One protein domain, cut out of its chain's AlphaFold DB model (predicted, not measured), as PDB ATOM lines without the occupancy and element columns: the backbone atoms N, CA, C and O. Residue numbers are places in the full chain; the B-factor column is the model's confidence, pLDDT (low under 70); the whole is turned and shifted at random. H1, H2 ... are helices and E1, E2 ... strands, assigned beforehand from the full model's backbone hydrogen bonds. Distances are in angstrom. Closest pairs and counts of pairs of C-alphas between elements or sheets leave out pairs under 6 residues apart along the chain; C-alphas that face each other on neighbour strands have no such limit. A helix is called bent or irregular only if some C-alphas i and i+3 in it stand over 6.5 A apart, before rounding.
ATOM      1  N   ARG A 154     122.508 185.744 134.934       94.19
ATOM      2  CA  ARG A 154     122.413 186.936 135.798       94.19
ATOM      3  C   ARG A 154     121.199 186.860 136.716       94.19
ATOM      4  O   ARG A 154     121.313 187.210 137.886       94.19
ATOM      5  N   SER A 155     120.057 186.416 136.191       95.81
ATOM      6  CA  SER A 155     118.825 186.244 136.967       95.81
ATOM      7  C   SER A 155     118.992 185.175 138.051       95.81
ATOM      8  O   SER A 155     118.698 185.431 139.216       95.81
ATOM      9  N   GLU A 156     119.543 184.013 137.696       95.62
ATOM     10  CA  GLU A 156     119.835 182.921 138.634       95.62
ATOM     11  C   GLU A 156     120.824 183.354 139.725       95.62
ATOM     12  O   GLU A 156     120.553 183.182 140.915       95.62
ATOM     13  N   LEU A 157     121.936 183.992 139.343       95.94
ATOM     14  CA  LEU A 157     122.928 184.499 140.292       95.94
ATOM     15  C   LEU A 157     122.335 185.570 141.216       95.94
ATOM     16  O   LEU A 157     122.613 185.563 142.413       95.94
ATOM     17  N   LYS A 158     121.506 186.477 140.682       96.44
ATOM     18  CA  LYS A 158     120.834 187.507 141.481       96.44
ATOM     19  C   LYS A 158     119.923 186.881 142.535       96.44
ATOM     20  O   LYS A 158     120.032 187.259 143.694       96.44
ATOM     21  N   LYS A 159     119.112 185.885 142.161       97.12
ATOM     22  CA  LYS A 159     118.274 185.142 143.117       97.12
ATOM     23  C   LYS A 159     119.119 184.544 144.241       97.12
ATOM     24  O   LYS A 159     118.838 184.798 145.402       97.12
ATOM     25  N   LEU A 160     120.212 183.851 143.916       96.44
ATOM     26  CA  LEU A 160     121.098 183.268 144.932       96.44
ATOM     27  C   LEU A 160     121.741 184.320 145.849       96.44
ATOM     28  O   LEU A 160     121.893 184.081 147.046       96.44
ATOM     29  N   LEU A 161     122.135 185.476 145.306       95.31
ATOM     30  CA  LEU A 161     122.700 186.576 146.094       95.31
ATOM     31  C   LEU A 161     121.658 187.191 147.031       95.31
ATOM     32  O   LEU A 161     121.964 187.431 148.201       95.31
ATOM     33  N   ASP A 162     120.441 187.408 146.536       96.81
ATOM     34  CA  ASP A 162     119.325 187.922 147.327       96.81
ATOM     35  C   ASP A 162     118.944 186.916 148.425       96.81
ATOM     36  O   ASP A 162     118.738 187.302 149.574       96.81
ATOM     37  N   ASP A 163     118.922 185.619 148.117       95.31
ATOM     38  CA  ASP A 163     118.657 184.538 149.072       95.31
ATOM     39  C   ASP A 163     119.740 184.462 150.155       95.31
ATOM     40  O   ASP A 163     119.429 184.377 151.344       95.31
ATOM     41  N   ALA A 164     121.019 184.542 149.772       91.69
ATOM     42  CA  ALA A 164     122.133 184.571 150.717       91.69
ATOM     43  C   ALA A 164     122.073 185.807 151.627       91.69
ATOM     44  O   ALA A 164     122.355 185.710 152.823       91.69
ATOM     45  N   LYS A 165     121.677 186.965 151.083       93.44
ATOM     46  CA  LYS A 165     121.482 188.191 151.861       93.44
ATOM     47  C   LYS A 165     120.343 188.034 152.872       93.44
ATOM     48  O   LYS A 165     120.571 188.304 154.047       93.44
ATOM     49  N   ARG A 166     119.185 187.506 152.454       93.38
ATOM     50  CA  ARG A 166     118.053 187.236 153.358       93.38
ATOM     51  C   ARG A 166     118.433 186.263 154.473       93.38
ATOM     52  O   ARG A 166     118.184 186.563 155.633       93.38
ATOM     53  N   LYS A 167     119.113 185.154 154.144       89.94
ATOM     54  CA  LYS A 167     119.619 184.194 155.146       89.94
ATOM     55  C   LYS A 167     120.559 184.847 156.155       89.94
ATOM     56  O   LYS A 167     120.522 184.514 157.335       89.94
ATOM     57  N   LYS A 168     121.405 185.778 155.703       87.19
ATOM     58  CA  LYS A 168     122.307 186.523 156.585       87.19
ATOM     59  C   LYS A 168     121.539 187.463 157.516       87.19
ATOM     60  O   LYS A 168     121.860 187.520 158.693       87.19
ATOM     61  N   GLU A 169     120.553 188.190 157.000       87.81
ATOM     62  CA  GLU A 169     119.736 189.130 157.779       87.81
ATOM     63  C   GLU A 169     118.838 188.419 158.801       87.81
ATOM     64  O   GLU A 169     118.634 188.934 159.895       87.81
ATOM     65  N   SER A 170     118.351 187.214 158.489       84.88
ATOM     66  CA  SER A 170     117.555 186.400 159.415       84.88
ATOM     67  C   SER A 170     118.387 185.637 160.453       84.88
ATOM     68  O   SER A 170     117.827 185.064 161.385       84.88
ATOM     69  N   CYS A 171     119.711 185.570 160.290       76.56
ATOM     70  CA  CYS A 171     120.580 184.762 161.137       76.56
ATOM     71  C   CYS A 171     121.031 185.536 162.382       76.56
ATOM     72  O   CYS A 171     121.796 186.496 162.293       76.56
ATOM     73  N   LYS A 172     120.595 185.073 163.560       67.19
ATOM     74  CA  LYS A 172     120.962 185.649 164.867       67.19
ATOM     75  C   LYS A 172     122.315 185.151 165.395       67.19
ATOM     76  O   LYS A 172     122.907 185.785 166.260       67.19
ATOM     77  N   GLU A 173     122.821 184.056 164.837       68.00
ATOM     78  CA  GLU A 173     123.984 183.295 165.326       68.00
ATOM     79  C   GLU A 173     125.310 183.697 164.662       68.00
ATOM     80  O   GLU A 173     126.332 183.035 164.817       68.00
ATOM     81  N   GLY A 174     125.323 184.797 163.904       72.31
ATOM     82  CA  GLY A 174     126.557 185.324 163.330       72.31
ATOM     83  C   GLY A 174     127.124 184.482 162.186       72.31
ATOM     84  O   GLY A 174     128.331 184.473 161.993       72.31
ATOM     85  N   PHE A 175     126.304 183.799 161.385       78.00
ATOM     86  CA  PHE A 175     126.779 183.149 160.159       78.00
ATOM     87  C   PHE A 175     126.856 184.122 158.965       78.00
ATOM     88  O   PHE A 175     126.056 185.044 158.798       78.00
ATOM     89  N   LEU A 176     127.827 183.894 158.079       80.44
ATOM     90  CA  LEU A 176     127.900 184.464 156.738       80.44
ATOM     91  C   LEU A 176     127.366 183.463 155.717       80.44
ATOM     92  O   LEU A 176     127.742 182.298 155.715       80.44
ATOM     93  N   TYR A 177     126.601 183.959 154.756       86.69
ATOM     94  CA  TYR A 177     126.174 183.188 153.595       86.69
ATOM     95  C   TYR A 177     126.836 183.787 152.357       86.69
ATOM     96  O   TYR A 177     126.716 184.991 152.099       86.69
ATOM     97  N   ARG A 178     127.591 182.977 151.610       87.69
ATOM     98  CA  ARG A 178     128.265 183.409 150.376       87.69
ATOM     99  C   ARG A 178     127.854 182.526 149.213       87.69
ATOM    100  O   ARG A 178     127.818 181.307 149.336       87.69
ATOM    101  N   VAL A 179     127.595 183.157 148.074       90.31
ATOM    102  CA  VAL A 179     127.409 182.455 146.805       90.31
ATOM    103  C   VAL A 179     128.789 182.134 146.236       90.31
ATOM    104  O   VAL A 179     129.588 183.046 146.022       90.31
ATOM    105  N   ILE A 180     129.073 180.853 146.018       85.50
ATOM    106  CA  ILE A 180     130.344 180.363 145.469       85.50
ATOM    107  C   ILE A 180     130.091 179.380 144.326       85.50
ATOM    108  O   ILE A 180     129.012 178.801 144.236       85.50
ATOM    109  N   GLY A 181     131.097 179.161 143.482       86.19
ATOM    110  CA  GLY A 181     131.059 178.180 142.396       86.19
ATOM    111  C   GLY A 181     131.397 178.778 141.033       86.19
ATOM    112  O   GLY A 181     131.544 179.992 140.880       86.19
ATOM    113  N   GLU A 182     131.524 177.896 140.047       87.56
ATOM    114  CA  GLU A 182     131.737 178.261 138.647       87.56
ATOM    115  C   GLU A 182     130.487 178.902 138.034       87.56
ATOM    116  O   GLU A 182     129.372 178.774 138.548       87.56
ATOM    117  N   VAL A 183     130.664 179.563 136.888       88.56
ATOM    118  CA  VAL A 183     129.555 180.162 136.141       88.56
ATOM    119  C   VAL A 183     128.473 179.121 135.834       88.56
ATOM    120  O   VAL A 183     128.727 178.143 135.138       88.56
ATOM    121  N   GLY A 184     127.255 179.350 136.334       86.88
ATOM    122  CA  GLY A 184     126.108 178.451 136.153       86.88
ATOM    123  C   GLY A 184     126.057 177.248 137.104       86.88
ATOM    124  O   GLY A 184     125.121 176.463 137.016       86.88
ATOM    125  N   LYS A 185     127.023 177.103 138.019       90.81
ATOM    126  CA  LYS A 185     127.066 176.047 139.048       90.81
ATOM    127  C   LYS A 185     127.243 176.645 140.445       90.81
ATOM    128  O   LYS A 185     128.027 176.160 141.262       90.81
ATOM    129  N   TRP A 186     126.561 177.755 140.696       92.69
ATOM    130  CA  TRP A 186     126.656 178.454 141.969       92.69
ATOM    131  C   TRP A 186     125.823 177.783 143.053       92.69
ATOM    132  O   TRP A 186     124.742 177.258 142.798       92.69
ATOM    133  N   LYS A 187     126.305 177.880 144.287       89.56
ATOM    134  CA  LYS A 187     125.598 177.451 145.492       89.56
ATOM    135  C   LYS A 187     125.820 178.445 146.622       89.56
ATOM    136  O   LYS A 187     126.842 179.130 146.665       89.56
ATOM    137  N   ILE A 188     124.868 178.508 147.545       88.25
ATOM    138  CA  ILE A 188     125.032 179.254 148.793       88.25
ATOM    139  C   ILE A 188     125.751 178.342 149.778       88.25
ATOM    140  O   ILE A 188     125.272 177.249 150.065       88.25
ATOM    141  N   VAL A 189     126.882 178.802 150.298       82.31
ATOM    142  CA  VAL A 189     127.593 178.146 151.393       82.31
ATOM    143  C   VAL A 189     127.504 179.014 152.638       82.31
ATOM    144  O   VAL A 189     127.628 180.241 152.570       82.31
ATOM    145  N   GLN A 190     127.241 178.352 153.757       82.50
ATOM    146  CA  GLN A 190     127.192 178.932 155.087       82.50
ATOM    147  C   GLN A 190     128.574 178.822 155.733       82.50
ATOM    148  O   GLN A 190     129.216 177.779 155.688       82.50
ATOM    149  N   PHE A 191     129.027 179.922 156.317       72.00
ATOM    150  CA  PHE A 191     130.280 180.043 157.046       72.00
ATOM    151  C   PHE A 191     129.975 180.666 158.396       72.00
ATOM    152  O   PHE A 191     129.149 181.569 158.478       72.00
ATOM    153  N   PHE A 192     130.660 180.260 159.451       66.44
ATOM    154  CA  PHE A 192     130.548 180.952 160.730       66.44
ATOM    155  C   PHE A 192     131.340 182.274 160.674       66.44
ATOM    156  O   PHE A 192     132.521 182.267 160.322       66.44
ATOM    157  N   ALA A 193     130.714 183.424 160.960       59.81
ATOM    158  CA  ALA A 193     131.429 184.700 161.053       59.81
ATOM    159  C   ALA A 193     132.106 184.759 162.422       59.81
ATOM    160  O   ALA A 193     131.480 185.035 163.442       59.81
ATOM    161  N   LYS A 194     133.404 184.473 162.469       55.81
ATOM    162  CA  LYS A 194     134.123 184.484 163.737       55.81
ATOM    163  C   LYS A 194     134.237 185.914 164.286       55.81
ATOM    164  O   LYS A 194     134.877 186.763 163.672       55.81
ATOM    165  N   LYS A 195     133.646 186.152 165.461       49.47
ATOM    166  CA  LYS A 195     134.190 187.054 166.486       49.47
ATOM    167  C   LYS A 195     135.015 186.176 167.431       49.47
ATOM    168  O   LYS A 195     134.458 185.295 168.082       49.47
ATOM    169  N   ASP A 196     136.331 186.365 167.421       49.00
ATOM    170  CA  ASP A 196     137.321 185.951 168.423       49.00
ATOM    171  C   ASP A 196     137.044 184.628 169.174       49.00
ATOM    172  O   ASP A 196     136.308 184.575 170.165       49.00
ATOM    173  N   SER A 197     137.704 183.528 168.791       48.38
ATOM    174  CA  SER A 197     137.876 182.389 169.714       48.38
ATOM    175  C   SER A 197     139.249 182.477 170.376       48.38
ATOM    176  O   SER A 197     140.143 181.681 170.095       48.38
ATOM    177  N   LYS A 198     139.399 183.427 171.301       54.31
ATOM    178  CA  LYS A 198     140.594 183.554 172.155       54.31
ATOM    179  C   LYS A 198     140.868 182.316 173.030       54.31
ATOM    180  O   LYS A 198     141.812 182.324 173.799       54.31
ATOM    181  N   SER A 199     140.030 181.274 172.979       64.06
ATOM    182  CA  SER A 199     140.305 179.937 173.519       64.06
ATOM    183  C   SER A 199     139.305 178.921 172.945       64.06
ATOM    184  O   SER A 199     138.100 179.180 172.973       64.06
ATOM    185  N   ILE A 200     139.788 177.782 172.427       70.19
ATOM    186  CA  ILE A 200     138.946 176.640 172.005       70.19
ATOM    187  C   ILE A 200     138.303 175.953 173.219       70.19
ATOM    188  O   ILE A 200     137.141 175.571 173.165       70.19
ATOM    189  N   MET A 201     139.030 175.889 174.339       71.12
ATOM    190  CA  MET A 201     138.632 175.188 175.563       71.12
ATOM    191  C   MET A 201     137.283 175.673 176.099       71.12
ATOM    192  O   MET A 201     136.436 174.887 176.494       71.12
ATOM    193  N   LYS A 202     137.053 176.988 176.059       72.25
ATOM    194  CA  LYS A 202     135.810 177.605 176.546       72.25
ATOM    195  C   LYS A 202     134.632 177.473 175.574       72.25
ATOM    196  O   LYS A 202     133.564 178.000 175.856       72.25
ATOM    197  N   LYS A 203     134.848 176.881 174.398       76.56
ATOM    198  CA  LYS A 203     133.879 176.823 173.295       76.56
ATOM    199  C   LYS A 203     133.724 175.411 172.729       76.56
ATOM    200  O   LYS A 203     133.201 175.279 171.628       76.56
ATOM    201  N   VAL A 204     134.190 174.382 173.442       81.75
ATOM    202  CA  VAL A 204     134.134 172.984 172.988       81.75
ATOM    203  C   VAL A 204     132.702 172.591 172.636       81.75
ATOM    204  O   VAL A 204     132.463 172.198 171.498       81.75
ATOM    205  N   ASP A 205     131.758 172.809 173.553       80.06
ATOM    206  CA  ASP A 205     130.349 172.453 173.347       80.06
ATOM    207  C   ASP A 205     129.738 173.234 172.184       80.06
ATOM    208  O   ASP A 205     129.147 172.649 171.288       80.06
ATOM    209  N   THR A 206     129.992 174.544 172.112       80.19
ATOM    210  CA  THR A 206     129.518 175.380 171.001       80.19
ATOM    211  C   THR A 206     130.058 174.902 169.654       80.19
ATOM    212  O   THR A 206     129.325 174.849 168.676       80.19
ATOM    213  N   VAL A 207     131.349 174.566 169.564       80.69
ATOM    214  CA  VAL A 207     131.944 174.055 168.320       80.69
ATOM    215  C   VAL A 207     131.355 172.688 167.971       80.69
ATOM    216  O   VAL A 207     131.026 172.460 166.810       80.69
ATOM    217  N   HIS A 208     131.174 171.814 168.960       84.75
ATOM    218  CA  HIS A 208     130.584 170.495 168.772       84.75
ATOM    219  C   HIS A 208     129.133 170.581 168.272       84.75
ATOM    220  O   HIS A 208     128.796 169.966 167.260       84.75
ATOM    221  N   GLU A 209     128.289 171.384 168.925       83.44
ATOM    222  CA  GLU A 209     126.898 171.638 168.531       83.44
ATOM    223  C   GLU A 209     126.811 172.199 167.107       83.44
ATOM    224  O   GLU A 209     126.092 171.653 166.273       83.44
ATOM    225  N   LEU A 210     127.633 173.201 166.780       76.81
ATOM    226  CA  LEU A 210     127.660 173.801 165.442       76.81
ATOM    227  C   LEU A 210     127.997 172.787 164.341       76.81
ATOM    228  O   LEU A 210     127.467 172.876 163.233       76.81
ATOM    229  N   ILE A 211     128.890 171.833 164.613       82.00
ATOM    230  CA  ILE A 211     129.219 170.775 163.652       82.00
ATOM    231  C   ILE A 211     128.055 169.774 163.539       82.00
ATOM    232  O   ILE A 211     127.714 169.350 162.431       82.00
ATOM    233  N   CYS A 212     127.409 169.433 164.659       82.31
ATOM    234  CA  CYS A 212     126.230 168.563 164.691       82.31
ATOM    235  C   CYS A 212     125.018 169.146 163.941       82.31
ATOM    236  O   CYS A 212     124.285 168.379 163.315       82.31
ATOM    237  N   ASP A 213     124.867 170.472 163.898       79.50
ATOM    238  CA  ASP A 213     123.779 171.189 163.206       79.50
ATOM    239  C   ASP A 213     123.851 171.137 161.663       79.50
ATOM    240  O   ASP A 213     123.134 171.841 160.947       79.50
ATOM    241  N   GLY A 214     124.689 170.254 161.115       73.56
ATOM    242  CA  GLY A 214     124.704 169.909 159.696       73.56
ATOM    243  C   GLY A 214     125.805 170.585 158.883       73.56
ATOM    244  O   GLY A 214     125.739 170.574 157.652       73.56
ATOM    245  N   LEU A 215     126.828 171.153 159.529       75.31
ATOM    246  CA  LEU A 215     128.016 171.648 158.833       75.31
ATOM    247  C   LEU A 215     128.873 170.475 158.339       75.31
ATOM    248  O   LEU A 215     129.359 169.685 159.134       75.31
ATOM    249  N   ASP A 216     129.142 170.392 157.034       78.88
ATOM    250  CA  ASP A 216     130.072 169.378 156.504       78.88
ATOM    251  C   ASP A 216     131.551 169.756 156.722       78.88
ATOM    252  O   ASP A 216     132.412 168.876 156.779       78.88
ATOM    253  N   VAL A 217     131.856 171.057 156.827       81.25
ATOM    254  CA  VAL A 217     133.200 171.598 157.092       81.25
ATOM    255  C   VAL A 217     133.093 172.836 157.981       81.25
ATOM    256  O   VAL A 217     132.324 173.751 157.681       81.25
ATOM    257  N   MET A 218     133.915 172.911 159.028       83.06
ATOM    258  CA  MET A 218     134.053 174.075 159.902       83.06
ATOM    259  C   MET A 218     135.522 174.487 160.001       83.06
ATOM    260  O   MET A 218     136.387 173.667 160.288       83.06
ATOM    261  N   VAL A 219     135.805 175.775 159.794       82.25
ATOM    262  CA  VAL A 219     137.164 176.327 159.881       82.25
ATOM    263  C   VAL A 219     137.239 177.323 161.030       82.25
ATOM    264  O   VAL A 219     136.498 178.306 161.062       82.25
ATOM    265  N   LEU A 220     138.164 177.093 161.955       78.62
ATOM    266  CA  LEU A 220     138.473 177.988 163.057       78.62
ATOM    267  C   LEU A 220     139.841 178.638 162.821       78.62
ATOM    268  O   LEU A 220     140.865 177.967 162.841       78.62
ATOM    269  N   THR A 221     139.864 179.960 162.657       70.56
ATOM    270  CA  THR A 221     141.098 180.757 162.513       70.56
ATOM    271  C   THR A 221     141.464 181.457 163.821       70.56
ATOM    272  O   THR A 221     140.557 181.914 164.508       70.56
ATOM    273  N   GLU A 222     142.745 181.601 164.165       64.25
ATOM    274  CA  GLU A 222     143.181 182.331 165.383       64.25
ATOM    275  C   GLU A 222     142.707 181.646 166.671       64.25
ATOM    276  O   GLU A 222     142.177 182.259 167.598       64.25
ATOM    277  N   THR A 223     142.802 180.323 166.701       66.75
ATOM    278  CA  THR A 223     142.474 179.529 167.883       66.75
ATOM    279  C   THR A 223     143.644 179.567 168.849       66.75
ATOM    280  O   THR A 223     144.659 178.949 168.569       66.75
ATOM    281  N   TRP A 224     143.503 180.231 169.995       68.31
ATOM    282  CA  TRP A 224     144.538 180.240 171.034       68.31
ATOM    283  C   TRP A 224     144.502 178.906 171.798       68.31
ATOM    284  O   TRP A 224     143.926 178.806 172.883       68.31
ATOM    285  N   HIS A 225     144.995 177.840 171.170       68.94
ATOM    286  CA  HIS A 225     145.074 176.504 171.768       68.94
ATOM    287  C   HIS A 225     146.510 176.100 172.141       68.94
ATOM    288  O   HIS A 225     146.675 175.100 172.834       68.94
ATOM    289  N   GLY A 226     147.507 176.917 171.765       62.66
ATOM    290  CA  GLY A 226     148.860 176.997 172.340       62.66
ATOM    291  C   GLY A 226     149.815 175.826 172.084       62.66
ATOM    292  O   GLY A 226     151.022 176.039 172.078       62.66
ATOM    293  N   LEU A 227     149.304 174.609 171.892       64.62
ATOM    294  CA  LEU A 227     150.084 173.377 171.752       64.62
ATOM    295  C   LEU A 227     149.424 172.417 170.762       64.62
ATOM    296  O   LEU A 227     148.193 172.331 170.711       64.62
ATOM    297  N   ASP A 228     150.261 171.679 170.029       62.22
ATOM    298  CA  ASP A 228     149.822 170.600 169.143       62.22
ATOM    299  C   ASP A 228     149.182 169.485 169.979       62.22
ATOM    300  O   ASP A 228     149.627 169.187 171.092       62.22
ATOM    301  N   GLY A 229     148.091 168.906 169.481       63.97
ATOM    302  CA  GLY A 229     147.355 167.860 170.195       63.97
ATOM    303  C   GLY A 229     146.522 168.340 171.391       63.97
ATOM    304  O   GLY A 229     146.210 167.540 172.276       63.97
ATOM    305  N   ASN A 230     146.124 169.618 171.447       74.56
ATOM    306  CA  ASN A 230     145.217 170.103 172.492       74.56
ATOM    307  C   ASN A 230     143.913 169.276 172.523       74.56
ATOM    308  O   ASN A 230     143.130 169.279 171.569       74.56
ATOM    309  N   PHE A 231     143.649 168.594 173.642       77.31
ATOM    310  CA  PHE A 231     142.536 167.647 173.767       77.31
ATOM    311  C   PHE A 231     141.157 168.277 173.504       77.31
ATOM    312  O   PHE A 231     140.251 167.590 173.032       77.31
ATOM    313  N   ALA A 232     140.996 169.585 173.739       77.00
ATOM    314  CA  ALA A 232     139.754 170.310 173.473       77.00
ATOM    315  C   ALA A 232     139.361 170.293 171.988       77.00
ATOM    316  O   ALA A 232     138.177 170.330 171.661       77.00
ATOM    317  N   ILE A 233     140.345 170.209 171.090       82.81
ATOM    318  CA  ILE A 233     140.127 170.081 169.646       82.81
ATOM    319  C   ILE A 233     139.485 168.724 169.344       82.81
ATOM    320  O   ILE A 233     138.496 168.632 168.620       82.81
ATOM    321  N   GLY A 234     140.005 167.666 169.968       82.88
ATOM    322  CA  GLY A 234     139.433 166.326 169.882       82.88
ATOM    323  C   GLY A 234     138.030 166.235 170.484       82.88
ATOM    324  O   GLY A 234     137.166 165.602 169.885       82.88
ATOM    325  N   LEU A 235     137.785 166.894 171.621       84.94
ATOM    326  CA  LEU A 235     136.468 166.917 172.274       84.94
ATOM    327  C   LEU A 235     135.408 167.647 171.445       84.94
ATOM    328  O   LEU A 235     134.259 167.221 171.399       84.94
ATOM    329  N   ALA A 236     135.792 168.722 170.760       85.75
ATOM    330  CA  ALA A 236     134.871 169.502 169.943       85.75
ATOM    331  C   ALA A 236     134.461 168.791 168.640       85.75
ATOM    332  O   ALA A 236     133.567 169.258 167.942       85.75
ATOM    333  N   LYS A 237     135.117 167.678 168.289       89.94
ATOM    334  CA  LYS A 237     134.907 166.916 167.054       89.94
ATOM    335  C   LYS A 237     133.823 165.840 167.246       89.94
ATOM    336  O   LYS A 237     134.103 164.822 167.886       89.94
ATOM    337  N   PRO A 238     132.652 165.951 166.596       89.00
ATOM    338  CA  PRO A 238     131.610 164.935 166.709       89.00
ATOM    339  C   PRO A 238     131.982 163.595 166.048       89.00
ATOM    340  O   PRO A 238     132.896 163.515 165.207       89.00
ATOM    341  N   PRO A 239     131.243 162.512 166.357       88.31
ATOM    342  CA  PRO A 239     131.324 161.258 165.615       88.31
ATOM    343  C   PRO A 239     131.108 161.471 164.107       88.31
ATOM    344  O   PRO A 239     130.258 162.246 163.682       88.31
ATOM    345  N   GLY A 240     131.894 160.786 163.271       87.62
ATOM    346  CA  GLY A 240     131.823 160.933 161.809       87.62
ATOM    347  C   GLY A 240     132.606 162.120 161.228       87.62
ATOM    348  O   GLY A 240     132.644 162.267 160.008       87.62
ATOM    349  N   PHE A 241     133.284 162.912 162.064       91.12
ATOM    350  CA  PHE A 241     134.180 163.990 161.638       91.12
ATOM    351  C   PHE A 241     135.658 163.669 161.911       91.12
ATOM    352  O   PHE A 241     136.009 162.848 162.775       91.12
ATOM    353  N   GLN A 242     136.522 164.327 161.146       91.38
ATOM    354  CA  GLN A 242     137.972 164.432 161.304       91.38
ATOM    355  C   GLN A 242     138.363 165.905 161.434       91.38
ATOM    356  O   GLN A 242     137.553 166.790 161.154       91.38
ATOM    357  N   PHE A 243     139.592 166.165 161.874       90.12
ATOM    358  CA  PHE A 243     140.150 167.507 161.836       90.12
ATOM    359  C   PHE A 243     141.600 167.511 161.371       90.12
ATOM    360  O   PHE A 243     142.305 166.511 161.500       90.12
ATOM    361  N   VAL A 244     142.015 168.656 160.836       87.94
ATOM    362  CA  VAL A 244     143.419 169.044 160.697       87.94
ATOM    363  C   VAL A 244     143.657 170.212 161.640       87.94
ATOM    364  O   VAL A 244     142.855 171.149 161.659       87.94
ATOM    365  N   ASP A 245     144.740 170.143 162.401       86.44
ATOM    366  CA  ASP A 245     145.244 171.248 163.208       86.44
ATOM    367  C   ASP A 245     146.575 171.728 162.622       86.44
ATOM    368  O   ASP A 245     147.393 170.926 162.172       86.44
ATOM    369  N   TYR A 246     146.754 173.041 162.561       82.62
ATOM    370  CA  TYR A 246     147.960 173.675 162.054       82.62
ATOM    371  C   TYR A 246     148.309 174.872 162.925       82.62
ATOM    372  O   TYR A 246     147.581 175.867 162.945       82.62
ATOM    373  N   ILE A 247     149.450 174.804 163.600       79.81
ATOM    374  CA  ILE A 247     149.943 175.865 164.478       79.81
ATOM    375  C   ILE A 247     150.833 176.824 163.689       79.81
ATOM    376  O   ILE A 247     151.555 176.431 162.775       79.81
ATOM    377  N   ARG A 248     150.778 178.116 164.025       77.75
ATOM    378  CA  ARG A 248     151.669 179.117 163.430       77.75
ATOM    379  C   ARG A 248     153.101 178.893 163.914       77.75
ATOM    380  O   ARG A 248     153.368 179.031 165.102       77.75
ATOM    381  N   GLU A 249     154.022 178.648 162.986       77.06
ATOM    382  CA  GLU A 249     155.445 178.422 163.295       77.06
ATOM    383  C   GLU A 249     156.090 179.591 164.056       77.06
ATOM    384  O   GLU A 249     156.882 179.381 164.968       77.06
ATOM    385  N   HIS A 250     155.733 180.832 163.710       76.88
ATOM    386  CA  HIS A 250     156.343 182.035 164.287       76.88
ATOM    387  C   HIS A 250     155.624 182.577 165.534       76.88
ATOM    388  O   HIS A 250     156.088 183.556 166.112       76.88
ATOM    389  N   ASP A 251     154.489 181.989 165.928       72.25
ATOM    390  CA  ASP A 251     153.708 182.434 167.091       72.25
ATOM    391  C   ASP A 251     152.802 181.309 167.644       72.25
ATOM    392  O   ASP A 251     151.569 181.379 167.560       72.25
ATOM    393  N   PRO A 252     153.395 180.230 168.186       65.44
ATOM    394  CA  PRO A 252     152.647 179.046 168.605       65.44
ATOM    395  C   PRO A 252     151.686 179.313 169.776       65.44
ATOM    396  O   PRO A 252     150.649 178.657 169.886       65.44
ATOM    397  N   GLY A 253     151.960 180.326 170.610       63.53
ATOM    398  CA  GLY A 253     151.116 180.701 171.753       63.53
ATOM    399  C   GLY A 253     149.715 181.193 171.363       63.53
ATOM    400  O   GLY A 253     148.756 180.988 172.108       63.53
ATOM    401  N   HIS A 254     149.565 181.757 170.162       67.62
ATOM    402  CA  HIS A 254     148.278 182.203 169.614       67.62
ATOM    403  C   HIS A 254     147.591 181.121 168.748       67.62
ATOM    404  O   HIS A 254     146.553 181.380 168.127       67.62
ATOM    405  N   GLY A 255     148.153 179.900 168.753       72.06
ATOM    406  CA  GLY A 255     147.758 178.713 167.989       72.06
ATOM    407  C   GLY A 255     147.705 178.955 166.482       72.06
ATOM    408  O   GLY A 255     148.590 179.602 165.922       72.06
ATOM    409  N   GLY A 256     146.697 178.426 165.782       78.94
ATOM    410  CA  GLY A 256     146.630 178.593 164.328       78.94
ATOM    411  C   GLY A 256     145.274 178.344 163.672       78.94
ATOM    412  O   GLY A 256     144.351 179.153 163.829       78.94
ATOM    413  N   LEU A 257     145.204 177.313 162.836       81.31
ATOM    414  CA  LEU A 257     144.075 176.961 161.984       81.31
ATOM    415  C   LEU A 257     143.610 175.546 162.320       81.31
ATOM    416  O   LEU A 257     144.361 174.597 162.141       81.31
ATOM    417  N   ILE A 258     142.341 175.407 162.699       85.56
ATOM    418  CA  ILE A 258     141.700 174.098 162.842       85.56
ATOM    419  C   ILE A 258     140.634 173.961 161.763       85.56
ATOM    420  O   ILE A 258     139.797 174.851 161.592       85.56
ATOM    421  N   VAL A 259     140.634 172.839 161.055       87.88
ATOM    422  CA  VAL A 259     139.612 172.495 160.065       87.88
ATOM    423  C   VAL A 259     138.943 171.199 160.488       87.88
ATOM    424  O   VAL A 259     139.561 170.150 160.373       87.88
ATOM    425  N   TYR A 260     137.687 171.255 160.926       89.06
ATOM    426  CA  TYR A 260     136.840 170.074 161.099       89.06
ATOM    427  C   TYR A 260     136.123 169.761 159.792       89.06
ATOM    428  O   TYR A 260     135.627 170.667 159.123       89.06
ATOM    429  N   PHE A 261     136.032 168.489 159.431       87.38
ATOM    430  CA  PHE A 261     135.357 168.057 158.214       87.38
ATOM    431  C   PHE A 261     134.791 166.647 158.359       87.38
ATOM    432  O   PHE A 261     135.305 165.816 159.108       87.38
ATOM    433  N   ARG A 262     133.699 166.378 157.650       87.12
ATOM    434  CA  ARG A 262     133.041 165.073 157.663       87.12
ATOM    435  C   ARG A 262     133.928 164.021 156.992       87.12
ATOM    436  O   ARG A 262     134.509 164.287 155.944       87.12
ATOM    437  N   LYS A 263     134.001 162.813 157.563       85.62
ATOM    438  CA  LYS A 263     134.727 161.675 156.960       85.62
ATOM    439  C   LYS A 263     134.154 161.290 155.598       85.62
ATOM    440  O   LYS A 263     134.889 160.931 154.687       85.62
TER     441      LYS A 263
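This is residues 154 to 263 of the 270 residues of an uncharacterized protein of Helobdella robusta (UniProt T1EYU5). The model has two lobes in a row along its longest axis: a three-stranded sheet, E3, E5 and E4, with H2 over one face and short H3 grazing it, and a smaller lobe in which the long helix H1 packs on the hairpin of E1 and E2. The lobes are joined by the link of residues 193 to 200 and come close only where E2 nears E3. The printed part has 110 residues with three named helices and five named strands in the order H1 E1 E2 H2 E3 H3 E4 E5; both sheets are antiparallel, the larger in the order E3 E5 E4, and the class is mixed, helices and strands. It is only just loose, close to compact, with a radius of gyration of the C-alphas of 15.9 A, and elongated, spanning 49 by 29 by 27 A.

In the larger sheet, E3 is residues 217 to 223, 16.3 A long; E4 is 241 to 247, 19.9 A; and E5 is 256 to 262, 20.3 A, ending with C-alpha 262 at (133.041, 165.073, 157.663). H2 is residues 201 to 212, 17.8 A, and H3 is 231 to 235, 6.3 A. H1, residues 154 to 170, is 24.1 A long and begins with C-alpha 154 at (122.413, 186.936, 135.798). E1 is residues 175 to 180, 15.4 A, and E2 is 187 to 192, 16.4 A.

E5 is the inner strand: N 220 and O 258 of E3 and E5 are 2.8 A apart, within hydrogen-bond range, as are N 244 and O 259 of E4 and E5 at 2.9 A. E4 and E5 form a hairpin. The sheet is twisted, with C-alphas up to 4.1 A off its best plane. E3, H3 and E4 form a split strand-helix-strand unit, two strands running the same way with E5 between them, and a right-handed crossover. H2 is on one face of this sheet, making two layers, a helix on one face of a sheet, with a height over the sheet of 9.6 A; it lies over E5 and runs along the strands, at 24 degrees to E5 on the local plane. H2 is irregular, C-alphas 202 and 205 being 8.2 A apart. H2 and H3 touch, the closest C-alphas being those of Met 201 and Ala 232, 5.4 A. H3 only grazes the sheet, with residues 233 to 234. The closest C-alphas of E2 and E3 are those of Phe 191 and Met 218, 7.6 A. E1 and E2 form a hairpin, with N 178 and O 189 at 2.9 A, within hydrogen-bond range. The closest C-alphas of H1 and E1 are those of Ala 164 and Tyr 177, 5.2 A. H1 is apart from H2 and H3. Every O i to N i+4 pair is within hydrogen-bond range in H1 and H3, and 6 of 8 are in H2.

The two C-alphas farthest apart, of Ser 155 and Leu 227, are 48.5 A apart. The printed part has no cut and no long link. Its mean pLDDT is 80.1; residues 172 to 173, 192 to 199, 222 to 229 and 252 to 254 are under 70.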